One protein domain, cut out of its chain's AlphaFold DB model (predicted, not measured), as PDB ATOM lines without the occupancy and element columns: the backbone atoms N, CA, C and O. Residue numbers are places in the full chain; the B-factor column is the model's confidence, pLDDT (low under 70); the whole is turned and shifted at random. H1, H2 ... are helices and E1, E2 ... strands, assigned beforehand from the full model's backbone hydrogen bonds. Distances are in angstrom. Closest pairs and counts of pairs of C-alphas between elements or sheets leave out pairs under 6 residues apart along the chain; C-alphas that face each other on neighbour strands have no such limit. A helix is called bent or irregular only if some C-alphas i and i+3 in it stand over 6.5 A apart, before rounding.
ATOM      1  N   MET A 188     -46.763 -39.513 -27.045       46.59
ATOM      2  CA  MET A 188     -45.536 -38.959 -27.610       46.59
ATOM      3  C   MET A 188     -44.403 -39.238 -26.619       46.59
ATOM      4  O   MET A 188     -43.993 -38.358 -25.860       46.59
ATOM      5  N   VAL A 189     -43.945 -40.487 -26.583       47.22
ATOM      6  CA  VAL A 189     -42.769 -40.873 -25.814       47.22
ATOM      7  C   VAL A 189     -41.570 -40.125 -26.390       47.22
ATOM      8  O   VAL A 189     -41.373 -40.150 -27.606       47.22
ATOM      9  N   PRO A 190     -40.788 -39.412 -25.559       49.91
ATOM     10  CA  PRO A 190     -39.586 -38.756 -26.035       49.91
ATOM     11  C   PRO A 190     -38.593 -39.827 -26.492       49.91
ATOM     12  O   PRO A 190     -38.038 -40.564 -25.677       49.91
ATOM     13  N   THR A 191     -38.383 -39.915 -27.804       52.31
ATOM     14  CA  THR A 191     -37.287 -40.691 -28.378       52.31
ATOM     15  C   THR A 191     -36.025 -39.843 -28.313       52.31
ATOM     16  O   THR A 191     -35.986 -38.747 -28.876       52.31
ATOM     17  N   LEU A 192     -34.999 -40.331 -27.624       57.34
ATOM     18  CA  LEU A 192     -33.693 -39.683 -27.585       57.34
ATOM     19  C   LEU A 192     -32.788 -40.351 -28.617       57.34
ATOM     20  O   LEU A 192     -32.477 -41.538 -28.513       57.34
ATOM     21  N   LEU A 193     -32.374 -39.572 -29.613       53.12
ATOM     22  CA  LEU A 193     -31.302 -39.957 -30.520       53.12
ATOM     23  C   LEU A 193     -29.970 -39.495 -29.936       53.12
ATOM     24  O   LEU A 193     -29.843 -38.381 -29.417       53.12
ATOM     25  N   ILE A 194     -28.988 -40.380 -30.005       58.00
ATOM     26  CA  ILE A 194     -27.636 -40.139 -29.518       58.00
ATOM     27  C   ILE A 194     -26.730 -40.219 -30.735       58.00
ATOM     28  O   ILE A 194     -26.847 -41.158 -31.527       58.00
ATOM     29  N   GLY A 195     -25.895 -39.195 -30.905       45.66
ATOM     30  CA  GLY A 195     -24.904 -39.167 -31.970       45.66
ATOM     31  C   GLY A 195     -23.900 -40.308 -31.825       45.66
ATOM     32  O   GLY A 195     -23.811 -40.960 -30.781       45.66
ATOM     33  N   SER A 196     -23.117 -40.546 -32.875       41.84
ATOM     34  CA  SER A 196     -22.009 -41.506 -32.828       41.84
ATOM     35  C   SER A 196     -21.023 -41.203 -31.694       41.84
ATOM     36  O   SER A 196     -20.471 -42.137 -31.130       41.84
ATOM     37  N   ASP A 197     -20.906 -39.935 -31.285       40.06
ATOM     38  CA  ASP A 197     -20.063 -39.408 -30.204       40.06
ATOM     39  C   ASP A 197     -20.579 -39.669 -28.774       40.06
ATOM     40  O   ASP A 197     -19.961 -39.251 -27.793       40.06
ATOM     41  N   GLY A 198     -21.729 -40.327 -28.623       40.81
ATOM     42  CA  GLY A 198     -22.317 -40.632 -27.316       40.81
ATOM     43  C   GLY A 198     -22.955 -39.425 -26.632       40.81
ATOM     44  O   GLY A 198     -23.450 -39.545 -25.506       40.81
ATOM     45  N   GLN A 199     -22.997 -38.270 -27.301       44.09
ATOM     46  CA  GLN A 199     -23.744 -37.123 -26.819       44.09
ATOM     47  C   GLN A 199     -25.194 -37.233 -27.294       44.09
ATOM     48  O   GLN A 199     -25.526 -37.275 -28.476       44.09
ATOM     49  N   THR A 200     -26.105 -37.278 -26.325       51.00
ATOM     50  CA  THR A 200     -27.524 -36.997 -26.556       51.00
ATOM     51  C   THR A 200     -27.644 -35.604 -27.162       51.00
ATOM     52  O   THR A 200     -27.122 -34.656 -26.565       51.00
ATOM     53  N   ILE A 201     -28.349 -35.453 -28.283       50.00
ATOM     54  CA  ILE A 201     -28.542 -34.133 -28.886       50.00
ATOM     55  C   ILE A 201     -29.306 -33.257 -27.880       50.00
ATOM     56  O   ILE A 201     -30.460 -33.516 -27.539       50.00
ATOM     57  N   ARG A 202     -28.612 -32.262 -27.316       46.19
ATOM     58  CA  ARG A 202     -29.021 -31.529 -26.103       46.19
ATOM     59  C   ARG A 202     -30.155 -30.525 -26.310       46.19
ATOM     60  O   ARG A 202     -30.513 -29.822 -25.365       46.19
ATOM     61  N   GLU A 203     -30.719 -30.420 -27.505       40.53
ATOM     62  CA  GLU A 203     -31.542 -29.272 -27.861       40.53
ATOM     63  C   GLU A 203     -32.988 -29.653 -28.206       40.53
ATOM     64  O   GLU A 203     -33.287 -30.459 -29.082       40.53
ATOM     65  N   GLY A 204     -33.907 -29.052 -27.445       42.41
ATOM     66  CA  GLY A 204     -35.352 -29.242 -27.529       42.41
ATOM     67  C   GLY A 204     -35.993 -29.121 -26.146       42.41
ATOM     68  O   GLY A 204     -35.473 -29.647 -25.162       42.41
ATOM     69  N   SER A 205     -37.147 -28.456 -26.043       41.75
ATOM     70  CA  SER A 205     -37.855 -28.254 -24.762       41.75
ATOM     71  C   SER A 205     -38.213 -29.569 -24.052       41.75
ATOM     72  O   SER A 205     -38.278 -29.619 -22.823       41.75
ATOM     73  N   ARG A 206     -38.394 -30.657 -24.817       48.00
ATOM     74  CA  ARG A 206     -38.625 -32.015 -24.301       48.00
ATOM     75  C   ARG A 206     -37.351 -32.707 -23.810       48.00
ATOM     76  O   ARG A 206     -37.395 -33.334 -22.756       48.00
ATOM     77  N   ALA A 207     -36.225 -32.549 -24.510       50.81
ATOM     78  CA  ALA A 207     -34.927 -33.046 -24.045       50.81
ATOM     79  C   ALA A 207     -34.524 -32.349 -22.735       50.81
ATOM     80  O   ALA A 207     -34.100 -32.996 -21.781       50.81
ATOM     81  N   GLU A 208     -34.774 -31.042 -22.623       47.28
ATOM     82  CA  GLU A 208     -34.537 -30.291 -21.389       47.28
ATOM     83  C   GLU A 208     -35.411 -30.789 -20.220       47.28
ATOM     84  O   GLU A 208     -34.928 -30.921 -19.095       47.28
ATOM     85  N   ALA A 209     -36.687 -31.112 -20.469       51.84
ATOM     86  CA  ALA A 209     -37.561 -31.716 -19.461       51.84
ATOM     87  C   ALA A 209     -37.044 -33.090 -18.994       51.84
ATOM     88  O   ALA A 209     -37.076 -33.381 -17.797       51.84
ATOM     89  N   HIS A 210     -36.498 -33.889 -19.911       56.53
ATOM     90  CA  HIS A 210     -35.881 -35.179 -19.610       56.53
ATOM     91  C   HIS A 210     -34.635 -35.037 -18.722       56.53
ATOM     92  O   HIS A 210     -34.540 -35.680 -17.677       56.53
ATOM     93  N   PHE A 211     -33.709 -34.136 -19.067       55.94
ATOM     94  CA  PHE A 211     -32.522 -33.885 -18.241       55.94
ATOM     95  C   PHE A 211     -32.871 -33.324 -16.861       55.94
ATOM     96  O   PHE A 211     -32.200 -33.643 -15.882       55.94
ATOM     97  N   ARG A 212     -33.946 -32.533 -16.751       56.28
ATOM     98  CA  ARG A 212     -34.465 -32.076 -15.453       56.28
ATOM     99  C   ARG A 212     -35.002 -33.233 -14.610       56.28
ATOM    100  O   ARG A 212     -34.739 -33.258 -13.410       56.28
ATOM    101  N   ALA A 213     -35.719 -34.182 -15.214       59.06
ATOM    102  CA  ALA A 213     -36.194 -35.376 -14.517       59.06
ATOM    103  C   ALA A 213     -35.024 -36.251 -14.035       59.06
ATOM    104  O   ALA A 213     -35.020 -36.689 -12.886       59.06
ATOM    105  N   GLN A 214     -33.992 -36.417 -14.867       60.59
ATOM    106  CA  GLN A 214     -32.784 -37.160 -14.508       60.59
ATOM    107  C   GLN A 214     -32.000 -36.485 -13.374       60.59
ATOM    108  O   GLN A 214     -31.686 -37.135 -12.384       60.59
ATOM    109  N   ALA A 215     -31.773 -35.170 -13.450       62.72
ATOM    110  CA  ALA A 215     -31.106 -34.424 -12.381       62.72
ATOM    111  C   ALA A 215     -31.885 -34.477 -11.052       62.72
ATOM    112  O   ALA A 215     -31.286 -34.534  -9.979       62.72
ATOM    113  N   ALA A 216     -33.221 -34.483 -11.108       56.19
ATOM    114  CA  ALA A 216     -34.062 -34.640  -9.924       56.19
ATOM    115  C   ALA A 216     -33.979 -36.055  -9.328       56.19
ATOM    116  O   ALA A 216     -34.018 -36.208  -8.106       56.19
ATOM    117  N   LEU A 217     -33.856 -37.087 -10.166       60.56
ATOM    118  CA  LEU A 217     -33.690 -38.467  -9.721       60.56
ATOM    119  C   LEU A 217     -32.301 -38.698  -9.110       60.56
ATOM    120  O   LEU A 217     -32.220 -39.250  -8.014       60.56
ATOM    121  N   ASP A 218     -31.240 -38.188  -9.737       59.28
ATOM    122  CA  ASP A 218     -29.875 -38.232  -9.196       59.28
ATOM    123  C   ASP A 218     -29.798 -37.529  -7.830       59.28
ATOM    124  O   ASP A 218     -29.254 -38.078  -6.872       59.28
ATOM    125  N   ALA A 219     -30.438 -36.362  -7.692       59.88
ATOM    126  CA  ALA A 219     -30.526 -35.651  -6.417       59.88
ATOM    127  C   ALA A 219     -31.258 -36.462  -5.329       59.88
ATOM    128  O   ALA A 219     -30.847 -36.451  -4.168       59.88
ATOM    129  N   ARG A 220     -32.318 -37.201  -5.689       60.00
ATOM    130  CA  ARG A 220     -33.051 -38.080  -4.757       60.00
ATOM    131  C   ARG A 220     -32.246 -39.315  -4.363       60.00
ATOM    132  O   ARG A 220     -32.311 -39.725  -3.206       60.00
ATOM    133  N   GLU A 265     -17.176 -50.158 -18.648       52.25
ATOM    134  CA  GLU A 265     -17.821 -48.962 -18.087       52.25
ATOM    135  C   GLU A 265     -17.485 -47.708 -18.908       52.25
ATOM    136  O   GLU A 265     -16.953 -46.722 -18.405       52.25
ATOM    137  N   GLY A 266     -17.856 -47.696 -20.191       58.84
ATOM    138  CA  GLY A 266     -17.901 -46.442 -20.943       58.84
ATOM    139  C   GLY A 266     -18.867 -45.471 -20.250       58.84
ATOM    140  O   GLY A 266     -20.087 -45.676 -20.267       58.84
ATOM    141  N   SER A 267     -18.339 -44.416 -19.617       62.78
ATOM    142  CA  SER A 267     -19.113 -43.478 -18.781       62.78
ATOM    143  C   SER A 267     -20.320 -42.856 -19.506       62.78
ATOM    144  O   SER A 267     -21.336 -42.541 -18.877       62.78
ATOM    145  N   GLY A 268     -20.245 -42.738 -20.837       73.94
ATOM    146  CA  GLY A 268     -21.334 -42.288 -21.703       73.94
ATOM    147  C   GLY A 268     -22.504 -43.273 -21.770       73.94
ATOM    148  O   GLY A 268     -23.635 -42.904 -21.453       73.94
ATOM    149  N   PHE A 269     -22.254 -44.537 -22.116       77.62
ATOM    150  CA  PHE A 269     -23.309 -45.542 -22.284       77.62
ATOM    151  C   PHE A 269     -24.054 -45.835 -20.975       77.62
ATOM    152  O   PHE A 269     -25.286 -45.861 -20.951       77.62
ATOM    153  N   LEU A 270     -23.344 -45.946 -19.848       78.50
ATOM    154  CA  LEU A 270     -23.990 -46.121 -18.541       78.50
ATOM    155  C   LEU A 270     -24.875 -44.927 -18.161       78.50
ATOM    156  O   LEU A 270     -25.942 -45.109 -17.569       78.50
ATOM    157  N   ARG A 271     -24.480 -43.702 -18.530       78.81
ATOM    158  CA  ARG A 271     -25.298 -42.501 -18.314       78.81
ATOM    159  C   ARG A 271     -26.598 -42.549 -19.111       78.81
ATOM    160  O   ARG A 271     -27.644 -42.156 -18.590       78.81
ATOM    161  N   VAL A 272     -26.533 -43.057 -20.338       78.75
ATOM    162  CA  VAL A 272     -27.696 -43.285 -21.202       78.75
ATOM    163  C   VAL A 272     -28.611 -44.331 -20.582       78.75
ATOM    164  O   VAL A 272     -29.798 -44.058 -20.421       78.75
ATOM    165  N   LEU A 273     -28.081 -45.471 -20.133       81.06
ATOM    166  CA  LEU A 273     -28.896 -46.495 -19.477       81.06
ATOM    167  C   LEU A 273     -29.594 -45.958 -18.224       81.06
ATOM    168  O   LEU A 273     -30.802 -46.132 -18.082       81.06
ATOM    169  N   ARG A 274     -28.883 -45.223 -17.359       82.31
ATOM    170  CA  ARG A 274     -29.495 -44.569 -16.185       82.31
ATOM    171  C   ARG A 274     -30.617 -43.611 -16.583       82.31
ATOM    172  O   ARG A 274     -31.637 -43.549 -15.902       82.31
ATOM    173  N   SER A 275     -30.456 -42.900 -17.698       75.00
ATOM    174  CA  SER A 275     -31.481 -41.994 -18.221       75.00
ATOM    175  C   SER A 275     -32.747 -42.737 -18.681       75.00
ATOM    176  O   SER A 275     -33.853 -42.298 -18.371       75.00
ATOM    177  N   VAL A 276     -32.590 -43.905 -19.319       79.94
ATOM    178  CA  VAL A 276     -33.697 -44.779 -19.762       79.94
ATOM    179  C   VAL A 276     -34.378 -45.472 -18.583       79.94
ATOM    180  O   VAL A 276     -35.578 -45.716 -18.601       79.94
ATOM    181  N   VAL A 277     -33.639 -45.782 -17.519       80.75
ATOM    182  CA  VAL A 277     -34.241 -46.315 -16.288       80.75
ATOM    183  C   VAL A 277     -35.076 -45.233 -15.591       80.75
ATOM    184  O   VAL A 277     -36.182 -45.510 -15.115       80.75
ATOM    185  N   ALA A 278     -34.575 -43.994 -15.560       78.44
ATOM    186  CA  ALA A 278     -35.197 -42.863 -14.871       78.44
ATOM    187  C   ALA A 278     -36.486 -42.343 -15.534       78.44
ATOM    188  O   ALA A 278     -37.321 -41.743 -14.856       78.44
ATOM    189  N   SER A 279     -36.656 -42.549 -16.839       76.25
ATOM    190  CA  SER A 279     -37.754 -41.993 -17.635       76.25
ATOM    191  C   SER A 279     -38.234 -43.024 -18.658       76.25
ATOM    192  O   SER A 279     -37.405 -43.762 -19.176       76.25
ATOM    193  N   PRO A 280     -39.534 -43.083 -19.011       73.12
ATOM    194  CA  PRO A 280     -40.055 -43.975 -20.051       73.12
ATOM    195  C   PRO A 280     -39.639 -43.506 -21.460       73.12
ATOM    196  O   PRO A 280     -40.479 -43.347 -22.339       73.12
ATOM    197  N   ALA A 281     -38.356 -43.221 -21.663       81.38
ATOM    198  CA  ALA A 281     -37.772 -42.843 -22.936       81.38
ATOM    199  C   ALA A 281     -37.369 -44.092 -23.724       81.38
ATOM    200  O   ALA A 281     -37.018 -45.128 -23.157       81.38
ATOM    201  N   ILE A 282     -37.406 -43.964 -25.047       86.62
ATOM    202  CA  ILE A 282     -36.819 -44.936 -25.966       86.62
ATOM    203  C   ILE A 282     -35.544 -44.311 -26.508       86.62
ATOM    204  O   ILE A 282     -35.544 -43.159 -26.947       86.62
ATOM    205  N   VAL A 283     -34.457 -45.066 -26.466       89.56
ATOM    206  CA  VAL A 283     -33.169 -44.649 -27.007       89.56
ATOM    207  C   VAL A 283     -32.832 -45.540 -28.186       89.56
ATOM    208  O   VAL A 283     -32.917 -46.758 -28.079       89.56
ATOM    209  N   ALA A 284     -32.435 -44.938 -29.302       89.56
ATOM    210  CA  ALA A 284     -31.942 -45.651 -30.470       89.56
ATOM    211  C   ALA A 284     -30.475 -45.267 -30.703       89.56
ATOM    212  O   ALA A 284     -30.166 -44.090 -30.885       89.56
ATOM    213  N   LEU A 285     -29.586 -46.259 -30.654       89.81
ATOM    214  CA  LEU A 285     -28.136 -46.103 -30.772       89.81
ATOM    215  C   LEU A 285     -27.651 -46.805 -32.041       89.81
ATOM    216  O   LEU A 285     -27.925 -47.997 -32.173       89.81
ATOM    217  N   PRO A 286     -26.914 -46.148 -32.948       88.38
ATOM    218  CA  PRO A 286     -26.108 -46.879 -33.919       88.38
ATOM    219  C   PRO A 286     -24.981 -47.595 -33.161       88.38
ATOM    220  O   PRO A 286     -24.233 -46.967 -32.412       88.38
ATOM    221  N   VAL A 287     -24.890 -48.914 -33.305       88.50
ATOM    222  CA  VAL A 287     -23.903 -49.748 -32.601       88.50
ATOM    223  C   VAL A 287     -23.165 -50.588 -33.635       88.50
ATOM    224  O   VAL A 287     -23.763 -51.043 -34.608       88.50
ATOM    225  N   ARG A 288     -21.862 -50.798 -33.443       89.88
ATOM    226  CA  ARG A 288     -21.099 -51.720 -34.288       89.88
ATOM    227  C   ARG A 288     -21.621 -53.155 -34.103       89.88
ATOM    228  O   ARG A 288     -21.986 -53.507 -32.980       89.88
ATOM    229  N   PRO A 289     -21.692 -53.993 -35.154       90.81
ATOM    230  CA  PRO A 289     -22.219 -55.356 -35.049       90.81
ATOM    231  C   PRO A 289     -21.594 -56.189 -33.918       90.81
ATOM    232  O   PRO A 289     -22.291 -56.963 -33.261       90.81
ATOM    233  N   GLU A 290     -20.306 -55.975 -33.650       92.00
ATOM    234  CA  GLU A 290     -19.511 -56.683 -32.644       92.00
ATOM    235  C   GLU A 290     -19.916 -56.314 -31.205       92.00
ATOM    236  O   GLU A 290     -19.821 -57.140 -30.296       92.00
ATOM    237  N   ASP A 291     -20.431 -55.099 -30.996       89.75
ATOM    238  CA  ASP A 291     -20.808 -54.573 -29.679       89.75
ATOM    239  C   ASP A 291     -22.280 -54.833 -29.319       89.75
ATOM    240  O   ASP A 291     -22.684 -54.663 -28.164       89.75
ATOM    241  N   ILE A 292     -23.104 -55.295 -30.270       92.06
ATOM    242  CA  ILE A 292     -24.529 -55.580 -30.037       92.06
ATOM    243  C   ILE A 292     -24.743 -56.548 -28.863       92.06
ATOM    244  O   ILE A 292     -25.567 -56.230 -27.999       92.06
ATOM    245  N   PRO A 293     -24.052 -57.707 -28.766       92.25
ATOM    246  CA  PRO A 293     -24.267 -58.637 -27.659       92.25
ATOM    247  C   PRO A 293     -23.993 -57.984 -26.300       92.25
ATOM    248  O   PRO A 293     -24.770 -58.167 -25.363       92.25
ATOM    249  N   ARG A 294     -22.955 -57.141 -26.224       88.50
ATOM    250  CA  ARG A 294     -22.537 -56.434 -25.004       88.50
ATOM    251  C   ARG A 294     -23.550 -55.375 -24.581       88.50
ATOM    252  O   ARG A 294     -23.941 -55.314 -23.412       88.50
ATOM    253  N   VAL A 295     -24.029 -54.569 -25.530       88.81
ATOM    254  CA  VAL A 295     -25.078 -53.563 -25.293       88.81
ATOM    255  C   VAL A 295     -26.363 -54.236 -24.812       88.81
ATOM    256  O   VAL A 295     -26.969 -53.787 -23.836       88.81
ATOM    257  N   ARG A 296     -26.761 -55.347 -25.451       93.31
ATOM    258  CA  ARG A 296     -27.945 -56.119 -25.050       93.31
ATOM    259  C   ARG A 296     -27.784 -56.704 -23.660       93.31
ATOM    260  O   ARG A 296     -28.703 -56.557 -22.859       93.31
ATOM    261  N   GLU A 297     -26.651 -57.325 -23.352       90.56
ATOM    262  CA  GLU A 297     -26.384 -57.891 -22.032       90.56
ATOM    263  C   GLU A 297     -26.440 -56.813 -20.943       90.56
ATOM    264  O   GLU A 297     -27.142 -56.972 -19.945       90.56
ATOM    265  N   THR A 298     -25.786 -55.674 -21.163       89.62
ATOM    266  CA  THR A 298     -25.733 -54.582 -20.182       89.62
ATOM    267  C   THR A 298     -27.113 -53.969 -19.942       89.62
ATOM    268  O   THR A 298     -27.524 -53.789 -18.795       89.62
ATOM    269  N   ALA A 299     -27.881 -53.704 -21.001       90.81
ATOM    270  CA  ALA A 299     -29.256 -53.221 -20.878       90.81
ATOM    271  C   ALA A 299     -30.169 -54.259 -20.193       90.81
ATOM    272  O   ALA A 299     -30.976 -53.914 -19.331       90.81
ATOM    273  N   THR A 300     -29.987 -55.543 -20.509       90.31
ATOM    274  CA  THR A 300     -30.718 -56.676 -19.918       90.31
ATOM    275  C   THR A 300     -30.437 -56.815 -18.421       90.31
ATOM    276  O   THR A 300     -31.372 -57.100 -17.665       90.31
ATOM    277  N   ARG A 301     -29.190 -56.580 -17.981       89.56
ATOM    278  CA  ARG A 301     -28.798 -56.517 -16.560       89.56
ATOM    279  C   ARG A 301     -29.478 -55.357 -15.824       89.56
ATOM    280  O   ARG A 301     -29.769 -55.483 -14.644       89.56
ATOM    281  N   GLN A 302     -29.789 -54.266 -16.526       89.50
ATOM    282  CA  GLN A 302     -30.538 -53.116 -15.999       89.50
ATOM    283  C   GLN A 302     -32.069 -53.277 -16.103       89.50
ATOM    284  O   GLN A 302     -32.808 -52.337 -15.821       89.50
ATOM    285  N   GLY A 303     -32.566 -54.445 -16.527       90.19
ATOM    286  CA  GLY A 303     -34.003 -54.695 -16.687       90.19
ATOM    287  C   GLY A 303     -34.641 -53.959 -17.871       90.19
ATOM    288  O   GLY A 303     -35.857 -53.794 -17.900       90.19
ATOM    289  N   LEU A 304     -33.843 -53.511 -18.843       93.06
ATOM    290  CA  LEU A 304     -34.320 -52.820 -20.040       93.06
ATOM    291  C   LEU A 304     -34.541 -53.804 -21.193       93.06
ATOM    292  O   LEU A 304     -33.835 -54.806 -21.338       93.06
ATOM    293  N   PHE A 305     -35.515 -53.492 -22.043       94.56
ATOM    294  CA  PHE A 305     -35.800 -54.223 -23.268       94.56
ATOM    295  C   PHE A 305     -34.943 -53.686 -24.405       94.56
ATOM    296  O   PHE A 305     -34.784 -52.476 -24.561       94.56
ATOM    297  N   THR A 306     -34.396 -54.604 -25.201       95.44
ATOM    298  CA  THR A 306     -33.565 -54.266 -26.355       95.44
ATOM    299  C   THR A 306     -34.075 -54.929 -27.621       95.44
ATOM    300  O   THR A 306     -34.416 -56.114 -27.627       95.44
ATOM    301  N   ALA A 307     -34.079 -54.171 -28.710       95.69
ATOM    302  CA  ALA A 307     -34.380 -54.654 -30.047       95.69
ATOM    303  C   ALA A 307     -33.333 -54.132 -31.029       95.69
ATOM    304  O   ALA A 307     -32.848 -53.014 -30.890       95.69
ATOM    305  N   VAL A 308     -32.973 -54.947 -32.015       93.50
ATOM    306  CA  VAL A 308     -31.986 -54.582 -33.033       93.50
ATOM    307  C   VAL A 308     -32.732 -54.320 -34.330       93.50
ATOM    308  O   VAL A 308     -33.431 -55.197 -34.837       93.50
ATOM    309  N   LEU A 309     -32.602 -53.107 -34.851       90.75
ATOM    310  CA  LEU A 309     -33.027 -52.751 -36.192       90.75
ATOM    311  C   LEU A 309     -31.856 -53.037 -37.140       90.75
ATOM    312  O   LEU A 309     -30.763 -52.501 -36.922       90.75
ATOM    313  N   PRO A 310     -32.051 -53.880 -38.170       86.88
ATOM    314  CA  PRO A 310     -31.017 -54.101 -39.169       86.88
ATOM    315  C   PRO A 310     -30.688 -52.770 -39.859       86.88
ATOM    316  O   PRO A 310     -31.579 -51.924 -39.996       86.88
ATOM    317  N   PRO A 311     -29.436 -52.564 -40.300       84.31
ATOM    318  CA  PRO A 311     -29.112 -51.399 -41.107       84.31
ATOM    319  C   PRO A 311     -30.023 -51.399 -42.332       84.31
ATOM    320  O   PRO A 311     -30.294 -52.457 -42.907       84.31
ATOM    321  N   ASN A 312     -30.546 -50.230 -42.697       68.62
ATOM    322  CA  ASN A 312     -31.526 -50.059 -43.773       68.62
ATOM    323  C   ASN A 312     -30.891 -50.306 -45.161       68.62
ATOM    324  O   ASN A 312     -30.828 -49.410 -45.996       68.62
ATOM    325  N   ASP A 332     -21.510 -44.197 -42.183       57.59
ATOM    326  CA  ASP A 332     -22.089 -44.442 -40.856       57.59
ATOM    327  C   ASP A 332     -23.571 -44.883 -40.878       57.59
ATOM    328  O   ASP A 332     -24.080 -45.392 -39.877       57.59
ATOM    329  N   SER A 333     -24.293 -44.737 -41.996       64.94
ATOM    330  CA  SER A 333     -25.697 -45.167 -42.121       64.94
ATOM    331  C   SER A 333     -25.895 -46.683 -42.158       64.94
ATOM    332  O   SER A 333     -27.033 -47.149 -42.094       64.94
ATOM    333  N   ASN A 334     -24.813 -47.447 -42.316       81.81
ATOM    334  CA  ASN A 334     -24.859 -48.906 -42.416       81.81
ATOM    335  C   ASN A 334     -24.696 -49.611 -41.065       81.81
ATOM    336  O   ASN A 334     -24.653 -50.840 -41.021       81.81
ATOM    337  N   LEU A 335     -24.618 -48.864 -39.962       86.75
ATOM    338  CA  LEU A 335     -24.562 -49.460 -38.635       86.75
ATOM    339  C   LEU A 335     -25.960 -49.928 -38.188       86.75
ATOM    340  O   LEU A 335     -26.940 -49.196 -38.363       86.75
ATOM    341  N   PRO A 336     -26.087 -51.137 -37.606       89.50
ATOM    342  CA  PRO A 336     -27.328 -51.573 -36.981       89.50
ATOM    343  C   PRO A 336     -27.709 -50.632 -35.835       89.50
ATOM    344  O   PRO A 336     -26.859 -50.132 -35.098       89.50
ATOM    345  N   ILE A 337     -29.011 -50.407 -35.666       91.12
ATOM    346  CA  ILE A 337     -29.531 -49.524 -34.622       91.12
ATOM    347  C   ILE A 337     -30.083 -50.383 -33.487       91.12
ATOM    348  O   ILE A 337     -31.040 -51.133 -33.670       91.12
ATOM    349  N   VAL A 338     -29.517 -50.261 -32.291       93.00
ATOM    350  CA  VAL A 338     -30.035 -50.900 -31.080       93.00
ATOM    351  C   VAL A 338     -31.008 -49.948 -30.395       93.00
ATOM    352  O   VAL A 338     -30.643 -48.857 -29.960       93.00
ATOM    353  N   VAL A 339     -32.263 -50.372 -30.299       93.88
ATOM    354  CA  VAL A 339     -33.334 -49.682 -29.584       93.88
ATOM    355  C   VAL A 339     -33.400 -50.228 -28.162       93.88
ATOM    356  O   VAL A 339     -33.530 -51.436 -27.973       93.88
ATOM    357  N   ILE A 340     -33.327 -49.346 -27.172       94.25
ATOM    358  CA  ILE A 340     -33.374 -49.653 -25.742       94.25
ATOM    359  C   ILE A 340     -34.554 -48.900 -25.127       94.25
ATOM    360  O   ILE A 340     -34.670 -47.684 -25.288       94.25
ATOM    361  N   GLY A 341     -35.419 -49.601 -24.400       94.12
ATOM    362  CA  GLY A 341     -36.551 -48.996 -23.702       94.12
ATOM    363  C   GLY A 341     -36.930 -49.757 -22.437       94.12
ATOM    364  O   GLY A 341     -36.598 -50.927 -22.264       94.12
ATOM    365  N   ARG A 342     -37.619 -49.077 -21.517       92.31
ATOM    366  CA  ARG A 342     -38.072 -49.671 -20.248       92.31
ATOM    367  C   ARG A 342     -39.320 -50.547 -20.403       92.31
ATOM    368  O   ARG A 342     -39.473 -51.522 -19.680       92.31
ATOM    369  N   ASP A 343     -40.203 -50.193 -21.335       91.25
ATOM    370  CA  ASP A 343     -41.463 -50.896 -21.595       91.25
ATOM    371  C   ASP A 343     -41.333 -51.745 -22.878       91.25
ATOM    372  O   ASP A 343     -40.981 -51.196 -23.935       91.25
ATOM    373  N   PRO A 344     -41.599 -53.067 -22.820       90.69
ATOM    374  CA  PRO A 344     -41.487 -53.947 -23.979       90.69
ATOM    375  C   PRO A 344     -42.466 -53.571 -25.092       90.69
ATOM    376  O   PRO A 344     -42.087 -53.594 -26.261       90.69
ATOM    377  N   VAL A 345     -43.693 -53.176 -24.742       91.50
ATOM    378  CA  VAL A 345     -44.757 -52.835 -25.696       91.50
ATOM    379  C   VAL A 345     -44.379 -51.573 -26.457       91.50
ATOM    380  O   VAL A 345     -44.481 -51.521 -27.683       91.50
ATOM    381  N   MET A 346     -43.875 -50.561 -25.751       86.88
ATOM    382  CA  MET A 346     -43.418 -49.318 -26.373       86.88
ATOM    383  C   MET A 346     -42.173 -49.525 -27.239       86.88
ATOM    384  O   MET A 346     -42.105 -48.991 -28.347       86.88
ATOM    385  N   THR A 347     -41.216 -50.329 -26.768       90.94
ATOM    386  CA  THR A 347     -39.993 -50.660 -27.517       90.94
ATOM    387  C   THR A 347     -40.333 -51.415 -28.801       90.94
ATOM    388  O   THR A 347     -39.868 -51.046 -29.878       90.94
ATOM    389  N   GLN A 348     -41.208 -52.419 -28.715       91.75
ATOM    390  CA  GLN A 348     -41.684 -53.174 -29.870       91.75
ATOM    391  C   GLN A 348     -42.460 -52.283 -30.845       91.75
ATOM    392  O   GLN A 348     -42.190 -52.302 -32.043       91.75
ATOM    393  N   ARG A 349     -43.367 -51.436 -30.347       89.12
ATOM    394  CA  ARG A 349     -44.119 -50.496 -31.185       89.12
ATOM    395  C   ARG A 349     -43.189 -49.540 -31.932       89.12
ATOM    396  O   ARG A 349     -43.426 -49.256 -33.103       89.12
ATOM    397  N   TYR A 350     -42.130 -49.054 -31.287       88.94
ATOM    398  CA  TYR A 350     -41.126 -48.214 -31.939       88.94
ATOM    399  C   TYR A 350     -40.388 -48.959 -33.056       88.94
ATOM    400  O   TYR A 350     -40.207 -48.408 -34.142       88.94
ATOM    401  N   VAL A 351     -40.006 -50.215 -32.820       90.69
ATOM    402  CA  VAL A 351     -39.357 -51.077 -33.820       90.69
ATOM    403  C   VAL A 351     -40.276 -51.306 -35.016       90.69
ATOM    404  O   VAL A 351     -39.856 -51.091 -36.150       90.69
ATOM    405  N   GLU A 352     -41.542 -51.653 -34.783       90.00
ATOM    406  CA  GLU A 352     -42.536 -51.857 -35.844       90.00
ATOM    407  C   GLU A 352     -42.775 -50.584 -36.666       90.00
ATOM    408  O   GLU A 352     -42.851 -50.630 -37.893       90.00
ATOM    409  N   MET A 353     -42.876 -49.430 -36.004       83.69
ATOM    410  CA  MET A 353     -43.031 -48.135 -36.667       83.69
ATOM    411  C   MET A 353     -41.788 -47.771 -37.496       83.69
ATOM    412  O   MET A 353     -41.918 -47.372 -38.653       83.69
ATOM    413  N   SER A 354     -40.592 -48.013 -36.954       84.94
ATOM    414  CA  SER A 354     -39.316 -47.792 -37.647       84.94
ATOM    415  C   SER A 354     -39.175 -48.681 -38.883       84.94
ATOM    416  O   SER A 354     -38.811 -48.193 -39.949       84.94
ATOM    417  N   GLN A 355     -39.539 -49.963 -38.778       85.69
ATOM    418  CA  GLN A 355     -39.546 -50.909 -39.903       85.69
ATOM    419  C   GLN A 355     -40.557 -50.529 -40.992       85.69
ATOM    420  O   GLN A 355     -40.341 -50.813 -42.166       85.69
ATOM    421  N   ARG A 356     -41.653 -49.854 -40.626       83.25
ATOM    422  CA  ARG A 356     -42.636 -49.311 -41.577       83.25
ATOM    423  C   ARG A 356     -42.198 -47.990 -42.219       83.25
ATOM    424  O   ARG A 356     -42.963 -47.425 -42.995       83.25
ATOM    425  N   GLY A 357     -41.015 -47.472 -41.882       80.88
ATOM    426  CA  GLY A 357     -40.547 -46.158 -42.331       80.88
ATOM    427  C   GLY A 357     -41.298 -44.983 -41.694       80.88
ATOM    428  O   GLY A 357     -41.119 -43.843 -42.110       80.88
ATOM    429  N   VAL A 358     -42.128 -45.241 -40.679       77.19
ATOM    430  CA  VAL A 358     -42.861 -44.220 -39.927       77.19
ATOM    431  C   VAL A 358     -42.104 -44.000 -38.626       77.19
ATOM    432  O   VAL A 358     -42.468 -44.549 -37.592       77.19
ATOM    433  N   MET A 359     -41.007 -43.244 -38.655       63.41
ATOM    434  CA  MET A 359     -40.354 -42.881 -37.400       63.41
ATOM    435  C   MET A 359     -41.224 -41.856 -36.656       63.41
ATOM    436  O   MET A 359     -41.507 -40.797 -37.216       63.41
ATOM    437  N   PRO A 360     -41.695 -42.154 -35.427       57.00
ATOM    438  CA  PRO A 360     -42.519 -41.226 -34.660       57.00
ATOM    439  C   PRO A 360     -41.668 -40.019 -34.279       57.00
ATOM    440  O   PRO A 360     -40.813 -40.196 -33.418       57.00
ATOM    441  N   ASP A 361     -41.885 -38.862 -34.932       46.53
ATOM    442  CA  ASP A 361     -41.153 -37.589 -34.770       46.53
ATOM    443  C   ASP A 361     -39.878 -37.764 -33.949       46.53
ATOM    444  O   ASP A 361     -39.754 -37.317 -32.801       46.53
ATOM    445  N   THR A 362     -38.944 -38.525 -34.519       47.22
ATOM    446  CA  THR A 362     -37.624 -38.602 -33.945       47.22
ATOM    447  C   THR A 362     -37.091 -37.207 -34.155       47.22
ATOM    448  O   THR A 362     -37.034 -36.708 -35.280       47.22
ATOM    449  N   ILE A 363     -36.773 -36.517 -33.064       39.72
ATOM    450  CA  ILE A 363     -36.036 -35.265 -33.152       39.72
ATOM    451  C   ILE A 363     -34.615 -35.680 -33.550       39.72
ATOM    452  O   ILE A 363     -33.689 -35.684 -32.746       39.72
ATOM    453  N   ALA A 364     -34.462 -36.125 -34.797       38.44
ATOM    454  CA  ALA A 364     -33.209 -36.159 -35.506       38.44
ATOM    455  C   ALA A 364     -32.902 -34.695 -35.750       38.44
ATOM    456  O   ALA A 364     -33.273 -34.103 -36.763       38.44
ATOM    457  N   MET A 365     -32.318 -34.069 -34.736       36.16
ATOM    458  CA  MET A 365     -31.689 -32.788 -34.932       36.16
ATOM    459  C   MET A 365     -30.551 -33.039 -35.907       36.16
ATOM    460  O   MET A 365     -29.496 -33.553 -35.546       36.16
ATOM    461  N   ASN A 366     -30.802 -32.726 -37.176       36.91
ATOM    462  CA  ASN A 366     -29.738 -32.606 -38.148       36.91
ATOM    463  C   ASN A 366     -28.706 -31.661 -37.531       36.91
ATOM    464  O   ASN A 366     -29.049 -30.524 -37.183       36.91
ATOM    465  N   HIS A 367     -27.456 -32.103 -37.422       39.25
ATOM    466  CA  HIS A 367     -26.363 -31.214 -37.038       39.25
ATOM    467  C   HIS A 367     -26.294 -29.982 -37.970       39.25
ATOM    468  O   HIS A 367     -25.945 -28.882 -37.540       39.25
ATOM    469  N   ASP A 368     -26.788 -30.114 -39.205       38.59
ATOM    470  CA  ASP A 368     -26.940 -29.007 -40.154       38.59
ATOM    471  C   ASP A 368     -28.041 -28.003 -39.782       38.59
ATOM    472  O   ASP A 368     -27.962 -26.844 -40.174       38.59
ATOM    473  N   THR A 369     -29.041 -28.385 -38.981       41.03
ATOM    474  CA  THR A 369     -30.000 -27.425 -38.397       41.03
ATOM    475  C   THR A 369     -29.491 -26.774 -37.113       41.03
ATOM    476  O   THR A 369     -29.945 -25.684 -36.787       41.03
ATOM    477  N   THR A 370     -28.509 -27.369 -36.422       43.88
ATOM    478  CA  THR A 370     -27.786 -26.692 -35.323       43.88
ATOM    479  C   THR A 370     -26.729 -25.711 -35.840       43.88
ATOM    480  O   THR A 370     -26.436 -24.714 -35.185       43.88
ATOM    481  N   ASN A 371     -26.232 -25.941 -37.063       40.84
ATOM    482  CA  ASN A 371     -25.440 -24.992 -37.843       40.84
ATOM    483  C   ASN A 371     -26.272 -24.159 -38.821       40.84
ATOM    484  O   ASN A 371     -25.690 -23.364 -39.550       40.84
ATOM    485  N   ALA A 372     -27.605 -24.271 -38.831       37.88
ATOM    486  CA  ALA A 372     -28.411 -23.154 -39.285       37.88
ATOM    487  C   ALA A 372     -28.249 -22.117 -38.169       37.88
ATOM    488  O   ALA A 372     -28.898 -22.251 -37.124       37.88
ATOM    489  N   PRO A 373     -27.339 -21.124 -38.310       44.59
ATOM    490  CA  PRO A 373     -27.264 -20.086 -37.305       44.59
ATOM    491  C   PRO A 373     -28.667 -19.519 -37.223       44.59
ATOM    492  O   PRO A 373     -29.381 -19.510 -38.225       44.59
TER     493      PRO A 373
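What this domain is: This is residues 188 to 220, 265 to 312 and 332 to 373 of the 419 residues of an uncharacterized protein of Agaricus bisporus var. burnettii (strain JB137-S8 / ATCC MYA-4627 / FGSC 10392) (UniProt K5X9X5). A twisted four-stranded sheet makes the core, with H2 and H3 over one face and H4 over the other, in three layers. Past the sheet's E1 edge, the long helix H1 meets the last residues of H2 about perpendicular, and the small helix H5 lies away from the rest. The printed part has 123 residues, in the order E1 H1 H2 E2 H3 E3 E4 H4 H5; the class is mixed, helices and strands. The sheet runs E1 E2 E4 E3 and is mixed. The whole is compact, with a radius of gyration of the C-alphas of 14.0 A and spans of 38 by 34 by 27 A.

How they stand to each other: Begin at E2, residues 282 to 286, and E4, residues 337 to 341, antiparallel at 159 degrees; N 283 and O 340 are 2.9 A apart. E4 is antiparallel to edge strand E3, residues 305 to 309, with N 307 and O 339 2.9 A apart. E2 is parallel to the other edge strand, E1, residues 191 to 193, with N 192 and O 282 3.0 A apart. The sheet is only just strongly twisted, with C-alphas up to 4.1 A off its plane. H3, residues 289 to 301, lies over E4 and E3 at a height of 9.2 A over the sheet; its closest C-alphas to E3 are those of Arg 296 and Thr 306, 6.1 A. E2, H3 and E3 form a split strand-helix-strand unit, two strands running the same way with E4 between them, and its crossover is right-handed. On the same face, H2, residues 267 to 278, lies over E2 at 10.0 A. H4, residues 344 to 355, is on the opposite face at 8.5 A. H1, residues 205 to 220, touches H2 with residues 213 to 217 alone, closest at the C-alphas of Gln 214 and Ala 278, 6.2 A, about perpendicular at 89 degrees; it only grazes the sheet. H5, residues 367 to 370, is not on the sheet. In H1, H2 and H4 every O i to N i+4 pair is within hydrogen-bond range, in H3 7 of 9; H5 is too short for one.

Where its parts are: Find E1 at C-alpha 191, (-37.287, -40.691, -28.378). H1 runs 22.8 A from C-alpha 205 at (-37.855, -28.254, -24.762). H2 is 16.6 A long, H4 16.3 A, E2 13.5 A, E3 13.3 A and E4 13.0 A. H3, 19.7 A, is irregular: C-alphas 290 and 293 are 7.2 A apart. H5 ends at C-alpha 370, (-27.786, -26.692, -35.323).

The domain as a whole: The C-alphas of Arg 301 and Pro 373 are the two farthest apart, 42.0 A. Residues 221 to 264 are not printed, a gap of 23.0 A between C-alphas 220 and 265; so are residues 313 to 331, 11.4 A between C-alphas 312 and 332. The links E1 to H1 and H4 to H5 are long. The mean pLDDT of the printed part is 71.0, and 54 residues are under 70, among them 188 to 220 and 359 to 373.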